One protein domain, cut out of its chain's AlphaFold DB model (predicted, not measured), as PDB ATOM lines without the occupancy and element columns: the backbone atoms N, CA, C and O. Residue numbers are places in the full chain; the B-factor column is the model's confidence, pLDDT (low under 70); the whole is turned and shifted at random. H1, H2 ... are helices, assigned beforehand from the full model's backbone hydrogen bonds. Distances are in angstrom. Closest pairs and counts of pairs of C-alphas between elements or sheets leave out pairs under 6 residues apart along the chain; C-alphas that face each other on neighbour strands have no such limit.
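Overview. This is residues 47 to 182 of the 281 residues of the protein "DNA phosphorothioation-associated DGQHR protein 1" of Ralstonia solanacearum (UniProt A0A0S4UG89). Two helices, H3 and H5, cross at the core, and a helical hairpin, H1 and H2, packs on one side of them with H2 inward and H1 outside. Three short helices, H6, H7 and H8, gather at one end of the longest axis, and H4 sits at the other end with the long link from H3, residues 100 to 116, and the short link to H5. The printed part has 136 residues with eight named helices, H1 to H8 in chain order, and no named strand: all helix, with mostly crossed packing. It is compact, with a radius of gyration of the C-alphas of 15.2 A and spans of 47 by 35 by 27 A.

Arrangement. H3, residues 86 to 99, is the hub, touching four other helices. It touches H5, residues 132 to 143, closest at the C-alphas of Ala 90 and Val 136, 5.1 A apart; they run opposite ways at a steep tilt of 52 degrees. With residues 87 to 92 alone it touches H2, residues 65 to 73, about perpendicular at 89 degrees; the closest C-alphas are those of Phe 72 and Lys 88, 5.9 A apart. H2 forms a hairpin with H1, residues 47 to 60, at a shallow tilt of 6 degrees, the C-alphas of Ala 54 and Thr 68 closest at 5.7 A. H3 touches H6, residues 147 to 155, with residues 86 to 87 alone, the C-alphas of Pro 86 and Pro 147 closest at 5.8 A. H6 touches H7, residues 162 to 167, about perpendicular at 81 degrees, the C-alphas of Met 154 and Arg 162 closest at 6.4 A. H8, residues 176 to 180, touches H7, with the C-alphas of Ala 163 and Leu 180 closest at 5.2 A. H3 and H4, residues 117 to 122, only just touch, with 3 pairs of C-alphas within 8 A, those of Thr 99 and Leu 119 closest at 7.0 A. Every O i to N i+4 pair is within hydrogen-bond range in H1, H2, H3, H4, H6 and H8; H5 has 6 of 8, and H7 has 0 of 2 but 3 of 3 O i to N i+3 pairs.

Along the chain. H1 spans 20.4 A from C-alpha 47 at (-40.203, -58.257, -24.291), H3 20.2 A and H5 17.1 A. H8 ends at C-alpha 180, (-32.560, -41.483, -16.057).

Size, cuts and confidence. The C-alphas of Glu 125 and Gln 167 are farthest apart, at 47.0 A. The printed part has no cut; the links H2 to H3 and H3 to H4 are long. Mean pLDDT of the printed part is 78.2, and residues 47 to 51, 54 to 78 and 111 to 125 are under 70.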
ATOM      1  N   PRO A  47     -41.367 -59.071 -23.927       47.19
ATOM      2  CA  PRO A  47     -40.203 -58.257 -24.291       47.19
ATOM      3  C   PRO A  47     -38.876 -59.017 -24.232       47.19
ATOM      4  O   PRO A  47     -38.005 -58.798 -25.068       47.19
ATOM      5  N   PHE A  48     -38.736 -59.965 -23.304       53.31
ATOM      6  CA  PHE A  48     -37.567 -60.840 -23.255       53.31
ATOM      7  C   PHE A  48     -37.545 -61.839 -24.404       53.31
ATOM      8  O   PHE A  48     -36.473 -62.142 -24.919       53.31
ATOM      9  N   GLN A  49     -38.707 -62.332 -24.839       68.19
ATOM     10  CA  GLN A  49     -38.791 -63.169 -26.036       68.19
ATOM     11  C   GLN A  49     -38.300 -62.392 -27.264       68.19
ATOM     12  O   GLN A  49     -37.462 -62.899 -28.005       68.19
ATOM     13  N   ALA A  50     -38.739 -61.139 -27.427       61.19
ATOM     14  CA  ALA A  50     -38.287 -60.255 -28.500       61.19
ATOM     15  C   ALA A  50     -36.784 -59.939 -28.408       61.19
ATOM     16  O   ALA A  50     -36.072 -60.021 -29.408       61.19
ATOM     17  N   GLN A  51     -36.272 -59.642 -27.209       59.16
ATOM     18  CA  GLN A  51     -34.849 -59.389 -26.983       59.16
ATOM     19  C   GLN A  51     -33.992 -60.627 -27.278       59.16
ATOM     20  O   GLN A  51     -32.926 -60.511 -27.885       59.16
ATOM     21  N   LEU A  52     -34.437 -61.808 -26.845       70.00
ATOM     22  CA  LEU A  52     -33.726 -63.062 -27.059       70.00
ATOM     23  C   LEU A  52     -33.736 -63.433 -28.545       70.00
ATOM     24  O   LEU A  52     -32.679 -63.738 -29.094       70.00
ATOM     25  N   PHE A  53     -34.887 -63.297 -29.210       74.12
ATOM     26  CA  PHE A  53     -35.016 -63.433 -30.660       74.12
ATOM     27  C   PHE A  53     -34.036 -62.513 -31.391       74.12
ATOM     28  O   PHE A  53     -33.221 -62.983 -32.186       74.12
ATOM     29  N   ALA A  54     -34.046 -61.220 -31.066       60.31
ATOM     30  CA  ALA A  54     -33.157 -60.236 -31.667       60.31
ATOM     31  C   ALA A  54     -31.679 -60.547 -31.408       60.31
ATOM     32  O   ALA A  54     -30.844 -60.434 -32.303       60.31
ATOM     33  N   THR A  55     -31.342 -60.969 -30.190       61.47
ATOM     34  CA  THR A  55     -29.964 -61.283 -29.805       61.47
ATOM     35  C   THR A  55     -29.444 -62.489 -30.574       61.47
ATOM     36  O   THR A  55     -28.401 -62.364 -31.215       61.47
ATOM     37  N   ILE A  56     -30.180 -63.606 -30.578       67.75
ATOM     38  CA  ILE A  56     -29.797 -64.842 -31.278       67.75
ATOM     39  C   ILE A  56     -29.589 -64.566 -32.772       67.75
ATOM     40  O   ILE A  56     -28.542 -64.896 -33.340       67.75
ATOM     41  N   ASN A  57     -30.545 -63.865 -33.379       60.50
ATOM     42  CA  ASN A  57     -30.513 -63.557 -34.800       60.50
ATOM     43  C   ASN A  57     -29.445 -62.515 -35.167       60.50
ATOM     44  O   ASN A  57     -28.836 -62.606 -36.230       60.50
ATOM     45  N   SER A  58     -29.120 -61.572 -34.274       52.22
ATOM     46  CA  SER A  58     -28.040 -60.602 -34.513       52.22
ATOM     47  C   SER A  58     -26.653 -61.248 -34.636       52.22
ATOM     48  O   SER A  58     -25.785 -60.697 -35.311       52.22
ATOM     49  N   THR A  59     -26.443 -62.414 -34.014       53.75
ATOM     50  CA  THR A  59     -25.149 -63.120 -33.990       53.75
ATOM     51  C   THR A  59     -24.940 -64.141 -35.111       53.75
ATOM     52  O   THR A  59     -23.787 -64.388 -35.454       53.75
ATOM     53  N   GLN A  60     -25.992 -64.747 -35.682       46.81
ATOM     54  CA  GLN A  60     -25.841 -65.847 -36.661       46.81
ATOM     55  C   GLN A  60     -26.103 -65.457 -38.131       46.81
ATOM     56  O   GLN A  60     -25.527 -66.078 -39.024       46.81
ATOM     57  N   LYS A  61     -26.895 -64.413 -38.408       46.06
ATOM     58  CA  LYS A  61     -26.983 -63.685 -39.694       46.06
ATOM     59  C   LYS A  61     -28.001 -62.562 -39.503       46.06
ATOM     60  O   LYS A  61     -29.107 -62.842 -39.065       46.06
ATOM     61  N   ALA A  62     -27.633 -61.321 -39.822       42.44
ATOM     62  CA  ALA A  62     -28.399 -60.129 -39.456       42.44
ATOM     63  C   ALA A  62     -29.882 -60.205 -39.873       42.44
ATOM     64  O   ALA A  62     -30.212 -60.029 -41.045       42.44
ATOM     65  N   VAL A  63     -30.770 -60.417 -38.899       47.69
ATOM     66  CA  VAL A  63     -32.162 -59.966 -39.006       47.69
ATOM     67  C   VAL A  63     -32.141 -58.442 -39.030       47.69
ATOM     68  O   VAL A  63     -31.345 -57.816 -38.320       47.69
ATOM     69  N   ASP A  64     -32.964 -57.847 -39.893       54.31
ATOM     70  CA  ASP A  64     -33.024 -56.397 -40.016       54.31
ATOM     71  C   ASP A  64     -33.390 -55.792 -38.653       54.31
ATOM     72  O   ASP A  64     -34.349 -56.199 -37.991       54.31
ATOM     73  N   LYS A  65     -32.583 -54.825 -38.207       54.31
ATOM     74  CA  LYS A  65     -32.793 -54.112 -36.944       54.31
ATOM     75  C   LYS A  65     -34.192 -53.492 -36.887       54.31
ATOM     76  O   LYS A  65     -34.747 -53.379 -35.800       54.31
ATOM     77  N   SER A  66     -34.762 -53.132 -38.040       53.72
ATOM     78  CA  SER A  66     -36.144 -52.654 -38.163       53.72
ATOM     79  C   SER A  66     -37.161 -53.626 -37.545       53.72
ATOM     80  O   SER A  66     -37.930 -53.210 -36.684       53.72
ATOM     81  N   GLN A  67     -37.080 -54.923 -37.861       55.81
ATOM     82  CA  GLN A  67     -37.990 -55.956 -37.343       55.81
ATOM     83  C   GLN A  67     -37.870 -56.137 -35.825       55.81
ATOM     84  O   GLN A  67     -38.850 -56.372 -35.121       55.81
ATOM     85  N   THR A  68     -36.653 -56.002 -35.295       58.34
ATOM     86  CA  THR A  68     -36.422 -56.042 -33.846       58.34
ATOM     87  C   THR A  68     -37.117 -54.874 -33.147       58.34
ATOM     88  O   THR A  68     -37.782 -55.065 -32.131       58.34
ATOM     89  N   TYR A  69     -36.985 -53.664 -33.691       57.06
ATOM     90  CA  TYR A  69     -37.588 -52.460 -33.123       57.06
ATOM     91  C   TYR A  69     -39.114 -52.464 -33.187       57.06
ATOM     92  O   TYR A  69     -39.769 -51.972 -32.272       57.06
ATOM     93  N   GLU A  70     -39.694 -53.075 -34.212       57.81
ATOM     94  CA  GLU A  70     -41.141 -53.255 -34.311       57.81
ATOM     95  C   GLU A  70     -41.687 -54.104 -33.152       57.81
ATOM     96  O   GLU A  70     -42.651 -53.690 -32.509       57.81
ATOM     97  N   LEU A  71     -41.027 -55.216 -32.794       55.41
ATOM     98  CA  LEU A  71     -41.407 -56.033 -31.629       55.41
ATOM     99  C   LEU A  71     -41.363 -55.248 -30.305       55.41
ATOM    100  O   LEU A  71     -42.167 -55.510 -29.408       55.41
ATOM    101  N   PHE A  72     -40.453 -54.276 -30.177       54.94
ATOM    102  CA  PHE A  72     -40.414 -53.365 -29.025       54.94
ATOM    103  C   PHE A  72     -41.555 -52.341 -29.046       54.94
ATOM    104  O   PHE A  72     -42.064 -51.972 -27.988       54.94
ATOM    105  N   GLY A  73     -41.972 -51.903 -30.234       50.88
ATOM    106  CA  GLY A  73     -43.011 -50.898 -30.405       50.88
ATOM    107  C   GLY A  73     -44.436 -51.398 -30.136       50.88
ATOM    108  O   GLY A  73     -45.269 -50.627 -29.675       50.88
ATOM    109  N   TYR A  74     -44.742 -52.676 -30.368       48.50
ATOM    110  CA  TYR A  74     -46.098 -53.208 -30.132       48.50
ATOM    111  C   TYR A  74     -46.464 -53.406 -28.646       48.50
ATOM    112  O   TYR A  74     -47.629 -53.618 -28.348       48.50
ATOM    113  N   ASN A  75     -45.509 -53.312 -27.709       52.00
ATOM    114  CA  ASN A  75     -45.764 -53.420 -26.260       52.00
ATOM    115  C   ASN A  75     -45.661 -52.055 -25.538       52.00
ATOM    116  O   ASN A  75     -45.328 -52.002 -24.353       52.00
ATOM    117  N   LEU A  76     -45.817 -50.930 -26.249       55.19
ATOM    118  CA  LEU A  76     -45.646 -49.589 -25.668       55.19
ATOM    119  C   LEU A  76     -46.797 -49.172 -24.740       55.19
ATOM    120  O   LEU A  76     -46.542 -48.442 -23.791       55.19
ATOM    121  N   GLU A  77     -48.015 -49.658 -24.978       52.41
ATOM    122  CA  GLU A  77     -49.231 -49.167 -24.306       52.41
ATOM    123  C   GLU A  77     -49.458 -49.753 -22.900       52.41
ATOM    124  O   GLU A  77     -50.138 -49.132 -22.088       52.41
ATOM    125  N   ASP A  78     -48.833 -50.888 -22.571       60.41
ATOM    126  CA  ASP A  78     -49.085 -51.625 -21.320       60.41
ATOM    127  C   ASP A  78     -48.015 -51.410 -20.226       60.41
ATOM    128  O   ASP A  78     -48.008 -52.121 -19.219       60.41
ATOM    129  N   GLU A  79     -47.052 -50.497 -20.412       72.19
ATOM    130  CA  GLU A  79     -45.888 -50.370 -19.516       72.19
ATOM    131  C   GLU A  79     -45.638 -48.928 -19.070       72.19
ATOM    132  O   GLU A  79     -45.653 -48.014 -19.895       72.19
ATOM    133  N   ASP A  80     -45.318 -48.749 -17.784       86.06
ATOM    134  CA  ASP A  80     -44.914 -47.461 -17.215       86.06
ATOM    135  C   ASP A  80     -43.682 -46.909 -17.972       86.06
ATOM    136  O   ASP A  80     -42.694 -47.640 -18.130       86.06
ATOM    137  N   PRO A  81     -43.708 -45.650 -18.457       87.56
ATOM    138  CA  PRO A  81     -42.563 -45.011 -19.103       87.56
ATOM    139  C   PRO A  81     -41.263 -45.070 -18.298       87.56
ATOM    140  O   PRO A  81     -40.181 -45.167 -18.878       87.56
ATOM    141  N   GLU A  82     -41.343 -45.088 -16.966       91.38
ATOM    142  CA  GLU A  82     -40.161 -45.235 -16.119       91.38
ATOM    143  C   GLU A  82     -39.474 -46.593 -16.278       91.38
ATOM    144  O   GLU A  82     -38.265 -46.705 -16.079       91.38
ATOM    145  N   GLU A  83     -40.203 -47.626 -16.690       90.19
ATOM    146  CA  GLU A  83     -39.674 -48.965 -16.949       90.19
ATOM    147  C   GLU A  83     -39.189 -49.147 -18.393       90.19
ATOM    148  O   GLU A  83     -38.713 -50.227 -18.766       90.19
ATOM    149  N   TRP A  84     -39.270 -48.112 -19.234       90.00
ATOM    150  CA  TRP A  84     -38.813 -48.218 -20.612       90.00
ATOM    151  C   TRP A  84     -37.290 -48.291 -20.685       90.00
ATOM    152  O   TRP A  84     -36.551 -47.381 -20.291       90.00
ATOM    153  N   SER A  85     -36.804 -49.389 -21.262       91.38
ATOM    154  CA  SER A  85     -35.393 -49.531 -21.601       91.38
ATOM    155  C   SER A  85     -34.959 -48.484 -22.641       91.38
ATOM    156  O   SER A  85     -35.808 -47.930 -23.350       91.38
ATOM    157  N   PRO A  86     -33.646 -48.222 -22.798       92.38
ATOM    158  CA  PRO A  86     -33.179 -47.231 -23.766       92.38
ATOM    159  C   PRO A  86     -33.637 -47.544 -25.197       92.38
ATOM    160  O   PRO A  86     -34.047 -46.642 -25.924       92.38
ATOM    161  N   ASP A  87     -33.612 -48.826 -25.586       87.38
ATOM    162  CA  ASP A  87     -34.091 -49.284 -26.894       87.38
ATOM    163  C   ASP A  87     -35.577 -48.949 -27.085       87.38
ATOM    164  O   ASP A  87     -35.969 -48.417 -28.123       87.38
ATOM    165  N   LYS A  88     -36.401 -49.206 -26.062       86.25
ATOM    166  CA  LYS A  88     -37.846 -48.978 -26.116       86.25
ATOM    167  C   LYS A  88     -38.188 -47.494 -26.248       86.25
ATOM    168  O   LYS A  88     -38.973 -47.131 -27.124       86.25
ATOM    169  N   LEU A  89     -37.552 -46.635 -25.451       91.81
ATOM    170  CA  LEU A  89     -37.733 -45.185 -25.559       91.81
ATOM    171  C   LEU A  89     -37.289 -44.657 -26.932       91.81
ATOM    172  O   LEU A  89     -37.976 -43.834 -27.534       91.81
ATOM    173  N   ALA A  90     -36.168 -45.148 -27.468       91.44
ATOM    174  CA  ALA A  90     -35.696 -44.732 -28.786       91.44
ATOM    175  C   ALA A  90     -36.674 -45.132 -29.910       91.44
ATOM    176  O   ALA A  90     -36.888 -44.354 -30.845       91.44
ATOM    177  N   VAL A  91     -37.311 -46.305 -29.806       86.62
ATOM    178  CA  VAL A  91     -38.398 -46.728 -30.708       86.62
ATOM    179  C   VAL A  91     -39.620 -45.826 -30.569       86.62
ATOM    180  O   VAL A  91     -40.144 -45.374 -31.587       86.62
ATOM    181  N   PHE A  92     -40.042 -45.522 -29.341       87.25
ATOM    182  CA  PHE A  92     -41.165 -44.620 -29.079       87.25
ATOM    183  C   PHE A  92     -40.947 -43.238 -29.708       87.25
ATOM    184  O   PHE A  92     -41.769 -42.783 -30.503       87.25
ATOM    185  N   ILE A  93     -39.803 -42.604 -29.425       92.50
ATOM    186  CA  ILE A  93     -39.437 -41.297 -29.992       92.50
ATOM    187  C   ILE A  93     -39.411 -41.365 -31.520       92.50
ATOM    188  O   ILE A  93     -39.937 -40.475 -32.181       92.50
ATOM    189  N   THR A  94     -38.846 -42.429 -32.096       89.88
ATOM    190  CA  THR A  94     -38.788 -42.596 -33.555       89.88
ATOM    191  C   THR A  94     -40.175 -42.694 -34.182       89.88
ATOM    192  O   THR A  94     -40.426 -42.049 -35.198       89.88
ATOM    193  N   ARG A  95     -41.084 -43.472 -33.582       84.44
ATOM    194  CA  ARG A  95     -42.470 -43.578 -34.054       84.44
ATOM    195  C   ARG A  95     -43.170 -42.231 -33.992       84.44
ATOM    196  O   ARG A  95     -43.715 -41.800 -35.000       84.44
ATOM    197  N   ARG A  96     -43.056 -41.531 -32.859       88.44
ATOM    198  CA  ARG A  96     -43.619 -40.188 -32.699       88.44
ATOM    199  C   ARG A  96     -43.057 -39.209 -33.731       88.44
ATOM    200  O   ARG A  96     -43.815 -38.461 -34.325       88.44
ATOM    201  N   LEU A  97     -41.754 -39.242 -34.019       92.75
ATOM    202  CA  LEU A  97     -41.161 -38.438 -35.096       92.75
ATOM    203  C   LEU A  97     -41.711 -38.803 -36.489       92.75
ATOM    204  O   LEU A  97     -41.753 -37.944 -37.363       92.75
ATOM    205  N   GLY A  98     -42.107 -40.052 -36.723       88.12
ATOM    206  CA  GLY A  98     -42.679 -40.492 -37.997       88.12
ATOM    207  C   GLY A  98     -44.160 -40.147 -38.191       88.12
ATOM    208  O   GLY A  98     -44.608 -40.103 -39.339       88.12
ATOM    209  N   THR A  99     -44.908 -39.895 -37.111       82.69
ATOM    210  CA  THR A  99     -46.368 -39.682 -37.147       82.69
ATOM    211  C   THR A  99     -46.815 -38.271 -36.755       82.69
ATOM    212  O   THR A  99     -47.820 -37.795 -37.284       82.69
ATOM    213  N   ASP A 100     -46.077 -37.583 -35.878       87.44
ATOM    214  CA  ASP A 100     -46.404 -36.228 -35.414       87.44
ATOM    215  C   ASP A 100     -46.455 -35.237 -36.591       87.44
ATOM    216  O   ASP A 100     -45.558 -35.214 -37.438       87.44
ATOM    217  N   SER A 101     -47.513 -34.420 -36.656       88.69
ATOM    218  CA  SER A 101     -47.711 -33.433 -37.721       88.69
ATOM    219  C   SER A 101     -46.648 -32.346 -37.751       88.69
ATOM    220  O   SER A 101     -46.339 -31.854 -38.834       88.69
ATOM    221  N   GLU A 102     -46.090 -32.011 -36.590       91.50
ATOM    222  CA  GLU A 102     -45.063 -30.985 -36.437       91.50
ATOM    223  C   GLU A 102     -43.655 -31.534 -36.685       91.50
ATOM    224  O   GLU A 102     -42.687 -30.784 -36.650       91.50
ATOM    225  N   SER A 103     -43.508 -32.846 -36.893       95.56
ATOM    226  CA  SER A 103     -42.205 -33.452 -37.140       95.56
ATOM    227  C   SER A 103     -41.828 -33.378 -38.624       95.56
ATOM    228  O   SER A 103     -42.597 -33.812 -39.487       95.56
ATOM    229  N   PRO A 104     -40.587 -32.991 -38.960       95.75
ATOM    230  CA  PRO A 104     -40.112 -32.966 -40.342       95.75
ATOM    231  C   PRO A 104     -39.864 -34.376 -40.897       95.75
ATOM    232  O   PRO A 104     -39.558 -34.540 -42.081       95.75
ATOM    233  N   LEU A 105     -39.959 -35.407 -40.050       94.00
ATOM    234  CA  LEU A 105     -39.881 -36.812 -40.440       94.00
ATOM    235  C   LEU A 105     -41.256 -37.462 -40.645       94.00
ATOM    236  O   LEU A 105     -41.301 -38.657 -40.955       94.00
ATOM    237  N   LYS A 106     -42.356 -36.706 -40.525       91.06
ATOM    238  CA  LYS A 106     -43.703 -37.224 -40.772       91.06
ATOM    239  C   LYS A 106     -43.791 -37.893 -42.145       91.06
ATOM    240  O   LYS A 106     -43.451 -37.282 -43.156       91.06
ATOM    241  N   GLY A 107     -44.202 -39.161 -42.179       83.62
ATOM    242  CA  GLY A 107     -44.298 -39.949 -43.417       83.62
ATOM    243  C   GLY A 107     -42.955 -40.276 -44.093       83.62
ATOM    244  O   GLY A 107     -42.926 -40.932 -45.129       83.62
ATOM    245  N   ARG A 108     -41.814 -39.864 -43.528       90.19
ATOM    246  CA  ARG A 108     -40.476 -40.156 -44.081       90.19
ATOM    247  C   ARG A 108     -39.798 -41.341 -43.401       90.19
ATOM    248  O   ARG A 108     -38.831 -41.877 -43.943       90.19
ATOM    249  N   VAL A 109     -40.288 -41.760 -42.235       84.25
ATOM    250  CA  VAL A 109     -39.792 -42.942 -41.518       84.25
ATOM    251  C   VAL A 109     -40.429 -44.201 -42.102       84.25
ATOM    252  O   VAL A 109     -41.638 -44.391 -42.021       84.25
ATOM    253  N   VAL A 110     -39.610 -45.071 -42.690       74.31
ATOM    254  CA  VAL A 110     -40.051 -46.337 -43.286       74.31
ATOM    255  C   VAL A 110     -39.870 -47.480 -42.304       74.31
ATOM    256  O   VAL A 110     -38.759 -47.745 -41.827       74.31
ATOM    257  N   ILE A 111     -40.973 -48.186 -42.082       63.16
ATOM    258  CA  ILE A 111     -41.071 -49.431 -41.324       63.16
ATOM    259  C   ILE A 111     -40.952 -50.599 -42.306       63.16
ATOM    260  O   ILE A 111     -41.461 -50.526 -43.425       63.16
ATOM    261  N   ALA A 112     -40.207 -51.638 -41.928       50.00
ATOM    262  CA  ALA A 112     -39.920 -52.753 -42.828       50.00
ATOM    263  C   ALA A 112     -41.029 -53.811 -42.803       50.00
ATOM    264  O   ALA A 112     -41.214 -54.504 -43.802       50.00
ATOM    265  N   ALA A 113     -41.767 -53.946 -41.697       43.94
ATOM    266  CA  ALA A 113     -42.915 -54.836 -41.657       43.94
ATOM    267  C   ALA A 113     -44.140 -54.262 -42.360       43.94
ATOM    268  O   ALA A 113     -44.470 -53.078 -42.288       43.94
ATOM    269  N   GLU A 114     -44.884 -55.179 -42.970       46.09
ATOM    270  CA  GLU A 114     -46.150 -54.906 -43.626       46.09
ATOM    271  C   GLU A 114     -47.290 -54.517 -42.660       46.09
ATOM    272  O   GLU A 114     -48.418 -54.374 -43.108       46.09
ATOM    273  N   THR A 115     -47.037 -54.353 -41.360       45.00
ATOM    274  CA  THR A 115     -48.083 -54.291 -40.326       45.00
ATOM    275  C   THR A 115     -48.426 -52.897 -39.797       45.00
ATOM    276  O   THR A 115     -49.422 -52.776 -39.090       45.00
ATOM    277  N   ASP A 116     -47.669 -51.850 -40.141       56.59
ATOM    278  CA  ASP A 116     -47.969 -50.466 -39.730       56.59
ATOM    279  C   ASP A 116     -48.597 -49.678 -40.895       56.59
ATOM    280  O   ASP A 116     -47.927 -48.984 -41.667       56.59
ATOM    281  N   GLU A 117     -49.903 -49.885 -41.085       59.34
ATOM    282  CA  GLU A 117     -50.669 -49.328 -42.207       59.34
ATOM    283  C   GLU A 117     -50.772 -47.790 -42.156       59.34
ATOM    284  O   GLU A 117     -50.788 -47.153 -43.210       59.34
ATOM    285  N   GLU A 118     -50.743 -47.173 -40.966       61.00
ATOM    286  CA  GLU A 118     -50.740 -45.708 -40.819       61.00
ATOM    287  C   GLU A 118     -49.461 -45.084 -41.388       61.00
ATOM    288  O   GLU A 118     -49.525 -44.175 -42.220       61.00
ATOM    289  N   LEU A 119     -48.286 -45.590 -40.999       58.59
ATOM    290  CA  LEU A 119     -47.012 -45.066 -41.501       58.59
ATOM    291  C   LEU A 119     -46.793 -45.359 -42.989       58.59
ATOM    292  O   LEU A 119     -46.231 -44.523 -43.702       58.59
ATOM    293  N   LYS A 120     -47.274 -46.501 -43.494       62.38
ATOM    294  CA  LYS A 120     -47.273 -46.786 -44.937       62.38
ATOM    295  C   LYS A 120     -48.135 -45.801 -45.722       62.38
ATOM    296  O   LYS A 120     -47.677 -45.295 -46.746       62.38
ATOM    297  N   ALA A 121     -49.353 -45.530 -45.250       63.38
ATOM    298  CA  ALA A 121     -50.264 -44.591 -45.896       63.38
ATOM    299  C   ALA A 121     -49.679 -43.170 -45.902       63.38
ATOM    300  O   ALA A 121     -49.696 -42.499 -46.933       63.38
ATOM    301  N   LEU A 122     -49.072 -42.746 -44.787       62.41
ATOM    302  CA  LEU A 122     -48.407 -41.446 -44.667       62.41
ATOM    303  C   LEU A 122     -47.177 -41.302 -45.580       62.41
ATOM    304  O   LEU A 122     -46.844 -40.188 -45.980       62.41
ATOM    305  N   GLY A 123     -46.485 -42.397 -45.909       61.06
ATOM    306  CA  GLY A 123     -45.228 -42.358 -46.664       61.06
ATOM    307  C   GLY A 123     -45.341 -42.410 -48.187       61.06
ATOM    308  O   GLY A 123     -44.313 -42.326 -48.870       61.06
ATOM    309  N   ALA A 124     -46.546 -42.552 -48.744       63.16
ATOM    310  CA  ALA A 124     -46.757 -42.699 -50.186       63.16
ATOM    311  C   ALA A 124     -46.279 -41.481 -51.002       63.16
ATOM    312  O   ALA A 124     -45.723 -41.663 -52.084       63.16
ATOM    313  N   GLU A 125     -46.406 -40.270 -50.452       66.81
ATOM    314  CA  GLU A 125     -46.094 -39.002 -51.135       66.81
ATOM    315  C   GLU A 125     -44.747 -38.378 -50.718       66.81
ATOM    316  O   GLU A 125     -44.401 -37.287 -51.158       66.81
ATOM    317  N   ALA A 126     -43.963 -39.049 -49.868       75.25
ATOM    318  CA  ALA A 126     -42.719 -38.486 -49.346       75.25
ATOM    319  C   ALA A 126     -41.593 -38.425 -50.402       75.25
ATOM    320  O   ALA A 126     -41.203 -39.452 -50.963       75.25
ATOM    321  N   ASP A 127     -40.992 -37.241 -50.585       80.88
ATOM    322  CA  ASP A 127     -39.885 -36.991 -51.532       80.88
ATOM    323  C   ASP A 127     -38.618 -37.816 -51.253       80.88
ATOM    324  O   ASP A 127     -37.819 -38.102 -52.149       80.88
ATOM    325  N   TRP A 128     -38.411 -38.189 -49.992       90.00
ATOM    326  CA  TRP A 128     -37.333 -39.061 -49.552       90.00
ATOM    327  C   TRP A 128     -37.739 -39.810 -48.286       90.00
ATOM    328  O   TRP A 128     -38.709 -39.469 -47.608       90.00
ATOM    329  N   ARG A 129     -36.994 -40.874 -47.986       88.12
ATOM    330  CA  ARG A 129     -37.323 -41.839 -46.940       88.12
ATOM    331  C   ARG A 129     -36.076 -42.263 -46.173       88.12
ATOM    332  O   ARG A 129     -34.985 -42.336 -46.738       88.12
ATOM    333  N   VAL A 130     -36.252 -42.598 -44.900       88.31
ATOM    334  CA  VAL A 130     -35.210 -43.129 -44.015       88.31
ATOM    335  C   VAL A 130     -35.768 -44.273 -43.177       88.31
ATOM    336  O   VAL A 130     -36.923 -44.246 -42.772       88.31
ATOM    337  N   SER A 131     -34.967 -45.307 -42.921       82.19
ATOM    338  CA  SER A 131     -35.438 -46.451 -42.140       82.19
ATOM    339  C   SER A 131     -35.573 -46.120 -40.654       82.19
ATOM    340  O   SER A 131     -34.750 -45.395 -40.088       82.19
ATOM    341  N   THR A 132     -36.552 -46.739 -39.990       82.06
ATOM    342  CA  THR A 132     -36.735 -46.666 -38.528       82.06
ATOM    343  C   THR A 132     -35.434 -46.927 -37.774       82.06
ATOM    344  O   THR A 132     -35.075 -46.184 -36.864       82.06
ATOM    345  N   ALA A 133     -34.663 -47.935 -38.196       81.25
ATOM    346  CA  ALA A 133     -33.420 -48.312 -37.532       81.25
ATOM    347  C   ALA A 133     -32.375 -47.185 -37.484       81.25
ATOM    348  O   ALA A 133     -31.591 -47.135 -36.540       81.25
ATOM    349  N   VAL A 134     -32.351 -46.288 -38.477       87.81
ATOM    350  CA  VAL A 134     -31.413 -45.154 -38.526       87.81
ATOM    351  C   VAL A 134     -31.747 -44.121 -37.458       87.81
ATOM    352  O   VAL A 134     -30.843 -43.657 -36.763       87.81
ATOM    353  N   ILE A 135     -33.030 -43.790 -37.312       92.56
ATOM    354  CA  ILE A 135     -33.493 -42.812 -36.323       92.56
ATOM    355  C   ILE A 135     -33.364 -43.389 -34.913       92.56
ATOM    356  O   ILE A 135     -32.775 -42.733 -34.054       92.56
ATOM    357  N   VAL A 136     -33.786 -44.644 -34.702       88.69
ATOM    358  CA  VAL A 136     -33.649 -45.331 -33.406       88.69
ATOM    359  C   VAL A 136     -32.191 -45.355 -32.963       88.69
ATOM    360  O   VAL A 136     -31.882 -44.941 -31.854       88.69
ATOM    361  N   ASP A 137     -31.276 -45.774 -33.839       89.38
ATOM    362  CA  ASP A 137     -29.840 -45.817 -33.542       89.38
ATOM    363  C   ASP A 137     -29.273 -44.413 -33.235       89.38
ATOM    364  O   ASP A 137     -28.410 -44.269 -32.370       89.38
ATOM    365  N   GLY A 138     -29.778 -43.364 -33.895       94.00
ATOM    366  CA  GLY A 138     -29.442 -41.971 -33.589       94.00
ATOM    367  C   GLY A 138     -29.866 -41.541 -32.187       94.00
ATOM    368  O   GLY A 138     -29.021 -41.080 -31.420       94.00
ATOM    369  N   VAL A 139     -31.143 -41.734 -31.845       96.06
ATOM    370  CA  VAL A 139     -31.711 -41.385 -30.531       96.06
ATOM    371  C   VAL A 139     -31.049 -42.198 -29.419       96.06
ATOM    372  O   VAL A 139     -30.626 -41.648 -28.402       96.06
ATOM    373  N   LEU A 140     -30.869 -43.500 -29.633       93.88
ATOM    374  CA  LEU A 140     -30.287 -44.424 -28.662       93.88
ATOM    375  C   LEU A 140     -28.874 -44.003 -28.236       93.88
ATOM    376  O   LEU A 140     -28.553 -44.011 -27.047       93.88
ATOM    377  N   ARG A 141     -28.049 -43.538 -29.187       95.56
ATOM    378  CA  ARG A 141     -26.692 -43.023 -28.921       95.56
ATOM    379  C   ARG A 141     -26.654 -41.735 -28.096       95.56
ATOM    380  O   ARG A 141     -25.562 -41.358 -27.650       95.56
ATOM    381  N   LEU A 142     -27.783 -41.044 -27.925       97.56
ATOM    382  CA  LEU A 142     -27.886 -39.882 -27.044       97.56
ATOM    383  C   LEU A 142     -28.047 -40.304 -25.579       97.56
ATOM    384  O   LEU A 142     -27.561 -39.592 -24.704       97.56
ATOM    385  N   ILE A 143     -28.666 -41.459 -25.314       97.38
ATOM    386  CA  ILE A 143     -29.130 -41.849 -23.971       97.38
ATOM    387  C   ILE A 143     -28.444 -43.091 -23.388       97.38
ATOM    388  O   ILE A 143     -28.475 -43.282 -22.172       97.38
ATOM    389  N   SER A 144     -27.818 -43.944 -24.205       95.94
ATOM    390  CA  SER A 144     -27.084 -45.119 -23.724       95.94
ATOM    391  C   SER A 144     -25.912 -45.497 -24.634       95.94
ATOM    392  O   SER A 144     -26.013 -45.524 -25.861       95.94
ATOM    393  N   SER A 145     -24.786 -45.847 -24.009       94.75
ATOM    394  CA  SER A 145     -23.605 -46.402 -24.677       94.75
ATOM    395  C   SER A 145     -23.633 -47.929 -24.751       94.75
ATOM    396  O   SER A 145     -22.912 -48.524 -25.553       94.75
ATOM    397  N   ASN A 146     -24.461 -48.572 -23.921       92.38
ATOM    398  CA  ASN A 146     -24.660 -50.015 -23.926       92.38
ATOM    399  C   ASN A 146     -26.119 -50.372 -23.572       92.38
ATOM    400  O   ASN A 146     -26.398 -50.806 -22.450       92.38
ATOM    401  N   PRO A 147     -27.039 -50.238 -24.545       89.06
ATOM    402  CA  PRO A 147     -28.464 -50.507 -24.352       89.06
ATOM    403  C   PRO A 147     -28.754 -51.936 -23.890       89.06
ATOM    404  O   PRO A 147     -29.610 -52.154 -23.042       89.06
ATOM    405  N   LYS A 148     -27.978 -52.921 -24.367       85.50
ATOM    406  CA  LYS A 148     -28.122 -54.328 -23.956       85.50
ATOM    407  C   LYS A 148     -27.874 -54.513 -22.460       85.50
ATOM    408  O   LYS A 148     -28.645 -55.203 -21.800       85.50
ATOM    409  N   ARG A 149     -26.809 -53.901 -21.930       89.56
ATOM    410  CA  ARG A 149     -26.491 -53.936 -20.495       89.56
ATOM    411  C   ARG A 149     -27.569 -53.227 -19.682       89.56
ATOM    412  O   ARG A 149     -27.981 -53.751 -18.657       89.56
ATOM    413  N   ASP A 150     -27.999 -52.054 -20.132       91.88
ATOM    414  CA  ASP A 150     -29.017 -51.270 -19.432       91.88
ATOM    415  C   ASP A 150     -30.350 -52.029 -19.374       91.88
ATOM    416  O   ASP A 150     -30.904 -52.222 -18.296       91.88
ATOM    417  N   THR A 151     -30.798 -52.569 -20.508       87.81
ATOM    418  CA  THR A 151     -31.988 -53.424 -20.587       87.81
ATOM    419  C   THR A 151     -31.861 -54.640 -19.668       87.81
ATOM    420  O   THR A 151     -32.779 -54.929 -18.911       87.81
ATOM    421  N   ALA A 152     -30.717 -55.334 -19.668       87.06
ATOM    422  CA  ALA A 152     -30.508 -56.473 -18.773       87.06
ATOM    423  C   ALA A 152     -30.594 -56.075 -17.288       87.06
ATOM    424  O   ALA A 152     -31.228 -56.776 -16.510       87.06
ATOM    425  N   ALA A 153     -30.009 -54.939 -16.898       89.62
ATOM    426  CA  ALA A 153     -30.049 -54.457 -15.517       89.62
ATOM    427  C   ALA A 153     -31.461 -54.036 -15.070       89.62
ATOM    428  O   ALA A 153     -31.850 -54.305 -13.932       89.62
ATOM    429  N   MET A 154     -32.237 -53.413 -15.964       90.12
ATOM    430  CA  MET A 154     -33.630 -53.025 -15.703       90.12
ATOM    431  C   MET A 154     -34.590 -54.211 -15.632       90.12
ATOM    432  O   MET A 154     -35.672 -54.081 -15.071       90.12
ATOM    433  N   LEU A 155     -34.219 -55.354 -16.206       85.06
ATOM    434  CA  LEU A 155     -35.071 -56.537 -16.232       85.06
ATOM    435  C   LEU A 155     -34.569 -57.679 -15.328       85.06
ATOM    436  O   LEU A 155     -35.166 -58.754 -15.300       85.06
ATOM    437  N   ASP A 156     -33.468 -57.474 -14.604       80.94
ATOM    438  CA  ASP A 156     -32.867 -58.481 -13.731       80.94
ATOM    439  C   ASP A 156     -33.788 -58.839 -12.548       80.94
ATOM    440  O   ASP A 156     -34.042 -58.020 -11.657       80.94
ATOM    441  N   GLY A 157     -34.293 -60.076 -12.545       77.75
ATOM    442  CA  GLY A 157     -35.231 -60.628 -11.561       77.75
ATOM    443  C   GLY A 157     -36.673 -60.131 -11.715       77.75
ATOM    444  O   GLY A 157     -37.605 -60.931 -11.733       77.75
ATOM    445  N   SER A 158     -36.861 -58.821 -11.853       80.69
ATOM    446  CA  SER A 158     -38.149 -58.160 -12.102       80.69
ATOM    447  C   SER A 158     -37.932 -56.890 -12.922       80.69
ATOM    448  O   SER A 158     -36.793 -56.444 -13.079       80.69
ATOM    449  N   ARG A 159     -39.017 -56.315 -13.455       83.31
ATOM    450  CA  ARG A 159     -38.955 -55.001 -14.098       83.31
ATOM    451  C   ARG A 159     -38.639 -53.933 -13.062       83.31
ATOM    452  O   ARG A 159     -39.172 -53.951 -11.956       83.31
ATOM    453  N   LYS A 160     -37.720 -53.048 -13.427       89.50
ATOM    454  CA  LYS A 160     -37.230 -51.965 -12.591       89.50
ATOM    455  C   LYS A 160     -37.271 -50.664 -13.384       89.50
ATOM    456  O   LYS A 160     -36.981 -50.679 -14.585       89.50
ATOM    457  N   PRO A 161     -37.523 -49.532 -12.713       93.00
ATOM    458  CA  PRO A 161     -37.439 -48.233 -13.350       93.00
ATOM    459  C   PRO A 161     -35.998 -47.932 -13.775       93.00
ATOM    460  O   PRO A 161     -35.033 -48.339 -13.122       93.00
ATOM    461  N   ARG A 162     -35.835 -47.146 -14.834       94.44
ATOM    462  CA  ARG A 162     -34.543 -46.723 -15.396       94.44
ATOM    463  C   ARG A 162     -33.622 -46.033 -14.395       94.44
ATOM    464  O   ARG A 162     -32.404 -46.103 -14.549       94.44
ATOM    465  N   ALA A 163     -34.166 -45.461 -13.319       94.00
ATOM    466  CA  ALA A 163     -33.401 -44.890 -12.213       94.00
ATOM    467  C   ALA A 163     -32.386 -45.874 -11.595       94.00
ATOM    468  O   ALA A 163     -31.319 -45.442 -11.150       94.00
ATOM    469  N   VAL A 164     -32.642 -47.192 -11.619       93.00
ATOM    470  CA  VAL A 164     -31.695 -48.199 -11.090       93.00
ATOM    471  C   VAL A 164     -30.353 -48.192 -11.820       93.00
ATOM    472  O   VAL A 164     -29.326 -48.561 -11.255       93.00
ATOM    473  N   LEU A 165     -30.332 -47.718 -13.066       94.25
ATOM    474  CA  LEU A 165     -29.126 -47.651 -13.881       94.25
ATOM    475  C   LEU A 165     -28.113 -46.616 -13.373       94.25
ATOM    476  O   LEU A 165     -26.945 -46.683 -13.755       94.25
ATOM    477  N   SER A 166     -28.532 -45.691 -12.501       91.12
ATOM    478  CA  SER A 166     -27.639 -44.730 -11.837       91.12
ATOM    479  C   SER A 166     -26.649 -45.397 -10.873       91.12
ATOM    480  O   SER A 166     -25.562 -44.872 -10.650       91.12
ATOM    481  N   GLN A 167     -26.990 -46.579 -10.346       85.88
ATOM    482  CA  GLN A 167     -26.159 -47.334  -9.402       85.88
ATOM    483  C   GLN A 167     -25.095 -48.198 -10.102       85.88
ATOM    484  O   GLN A 167     -24.220 -48.769  -9.453       85.88
ATOM    485  N   GLY A 168     -25.190 -48.332 -11.428       81.00
ATOM    486  CA  GLY A 168     -24.301 -49.159 -12.232       81.00
ATOM    487  C   GLY A 168     -23.049 -48.428 -12.720       81.00
ATOM    488  O   GLY A 168     -22.631 -47.385 -12.223       81.00
ATOM    489  N   ARG A 169     -22.428 -48.987 -13.762       86.62
ATOM    490  CA  ARG A 169     -21.287 -48.354 -14.434       86.62
ATOM    491  C   ARG A 169     -21.714 -47.032 -15.077       86.62
ATOM    492  O   ARG A 169     -22.614 -47.028 -15.912       86.62
ATOM    493  N   VAL A 170     -20.960 -45.972 -14.784       90.38
ATOM    494  CA  VAL A 170     -21.156 -44.630 -15.353       90.38
ATOM    495  C   VAL A 170     -21.227 -44.682 -16.881       90.38
ATOM    496  O   VAL A 170     -20.306 -45.162 -17.551       90.38
ATOM    497  N   ASP A 171     -22.329 -44.167 -17.418       93.00
ATOM    498  CA  ASP A 171     -22.561 -43.956 -18.843       93.00
ATOM    499  C   ASP A 171     -22.384 -42.463 -19.160       93.00
ATOM    500  O   ASP A 171     -22.882 -41.612 -18.431       93.00
ATOM    501  N   ARG A 172     -21.638 -42.141 -20.223       93.56
ATOM    502  CA  ARG A 172     -21.316 -40.754 -20.621       93.56
ATOM    503  C   ARG A 172     -22.090 -40.287 -21.857       93.56
ATOM    504  O   ARG A 172     -21.658 -39.361 -22.543       93.56
ATOM    505  N   SER A 173     -23.179 -40.968 -22.191       96.38
ATOM    506  CA  SER A 173     -24.081 -40.554 -23.263       96.38
ATOM    507  C   SER A 173     -24.625 -39.152 -22.988       96.38
ATOM    508  O   SER A 173     -24.883 -38.778 -21.848       96.38
ATOM    509  N   VAL A 174     -24.731 -38.351 -24.047       96.69
ATOM    510  CA  VAL A 174     -24.843 -36.887 -23.957       96.69
ATOM    511  C   VAL A 174     -26.118 -36.381 -23.291       96.69
ATOM    512  O   VAL A 174     -26.105 -35.285 -22.745       96.69
ATOM    513  N   LEU A 175     -27.183 -37.179 -23.309       97.31
ATOM    514  CA  LEU A 175     -28.478 -36.907 -22.687       97.31
ATOM    515  C   LEU A 175     -28.869 -38.023 -21.704       97.31
ATOM    516  O   LEU A 175     -30.053 -38.266 -21.468       97.31
ATOM    517  N   ARG A 176     -27.879 -38.726 -21.133       96.94
ATOM    518  CA  ARG A 176     -28.114 -39.820 -20.180       96.94
ATOM    519  C   ARG A 176     -28.975 -39.379 -18.998       96.94
ATOM    520  O   ARG A 176     -29.870 -40.116 -18.600       96.94
ATOM    521  N   ASP A 177     -28.720 -38.187 -18.473       95.62
ATOM    522  CA  ASP A 177     -29.407 -37.682 -17.283       95.62
ATOM    523  C   ASP A 177     -30.897 -37.438 -17.541       95.62
ATOM    524  O   ASP A 177     -31.718 -37.766 -16.691       95.62
ATOM    525  N   LEU A 178     -31.261 -36.958 -18.738       96.75
ATOM    526  CA  LEU A 178     -32.666 -36.804 -19.130       96.75
ATOM    527  C   LEU A 178     -33.383 -38.154 -19.160       96.75
ATOM    528  O   LEU A 178     -34.496 -38.262 -18.658       96.75
ATOM    529  N   TYR A 179     -32.725 -39.183 -19.703       97.38
ATOM    530  CA  TYR A 179     -33.275 -40.535 -19.719       97.38
ATOM    531  C   TYR A 179     -33.473 -41.081 -18.303       97.38
ATOM    532  O   TYR A 179     -34.551 -41.570 -17.991       97.38
ATOM    533  N   LEU A 180     -32.467 -40.975 -17.431       96.69
ATOM    534  CA  LEU A 180     -32.560 -41.483 -16.057       96.69
ATOM    535  C   LEU A 180     -33.599 -40.741 -15.207       96.69
ATOM    536  O   LEU A 180     -34.174 -41.344 -14.307       96.69
ATOM    537  N   ALA A 181     -33.811 -39.451 -15.480       95.56
ATOM    538  CA  ALA A 181     -34.784 -38.603 -14.793       95.56
ATOM    539  C   ALA A 181     -36.190 -38.643 -15.415       95.56
ATOM    540  O   ALA A 181     -37.055 -37.872 -15.006       95.56
ATOM    541  N   GLY A 182     -36.390 -39.466 -16.442       95.50
ATOM    542  CA  GLY A 182     -37.657 -39.614 -17.138       95.50
ATOM    543  C   GLY A 182     -38.190 -38.409 -17.891       95.50
ATOM    544  O   GLY A 182     -39.390 -38.256 -18.105       95.50
TER     545      GLY A 182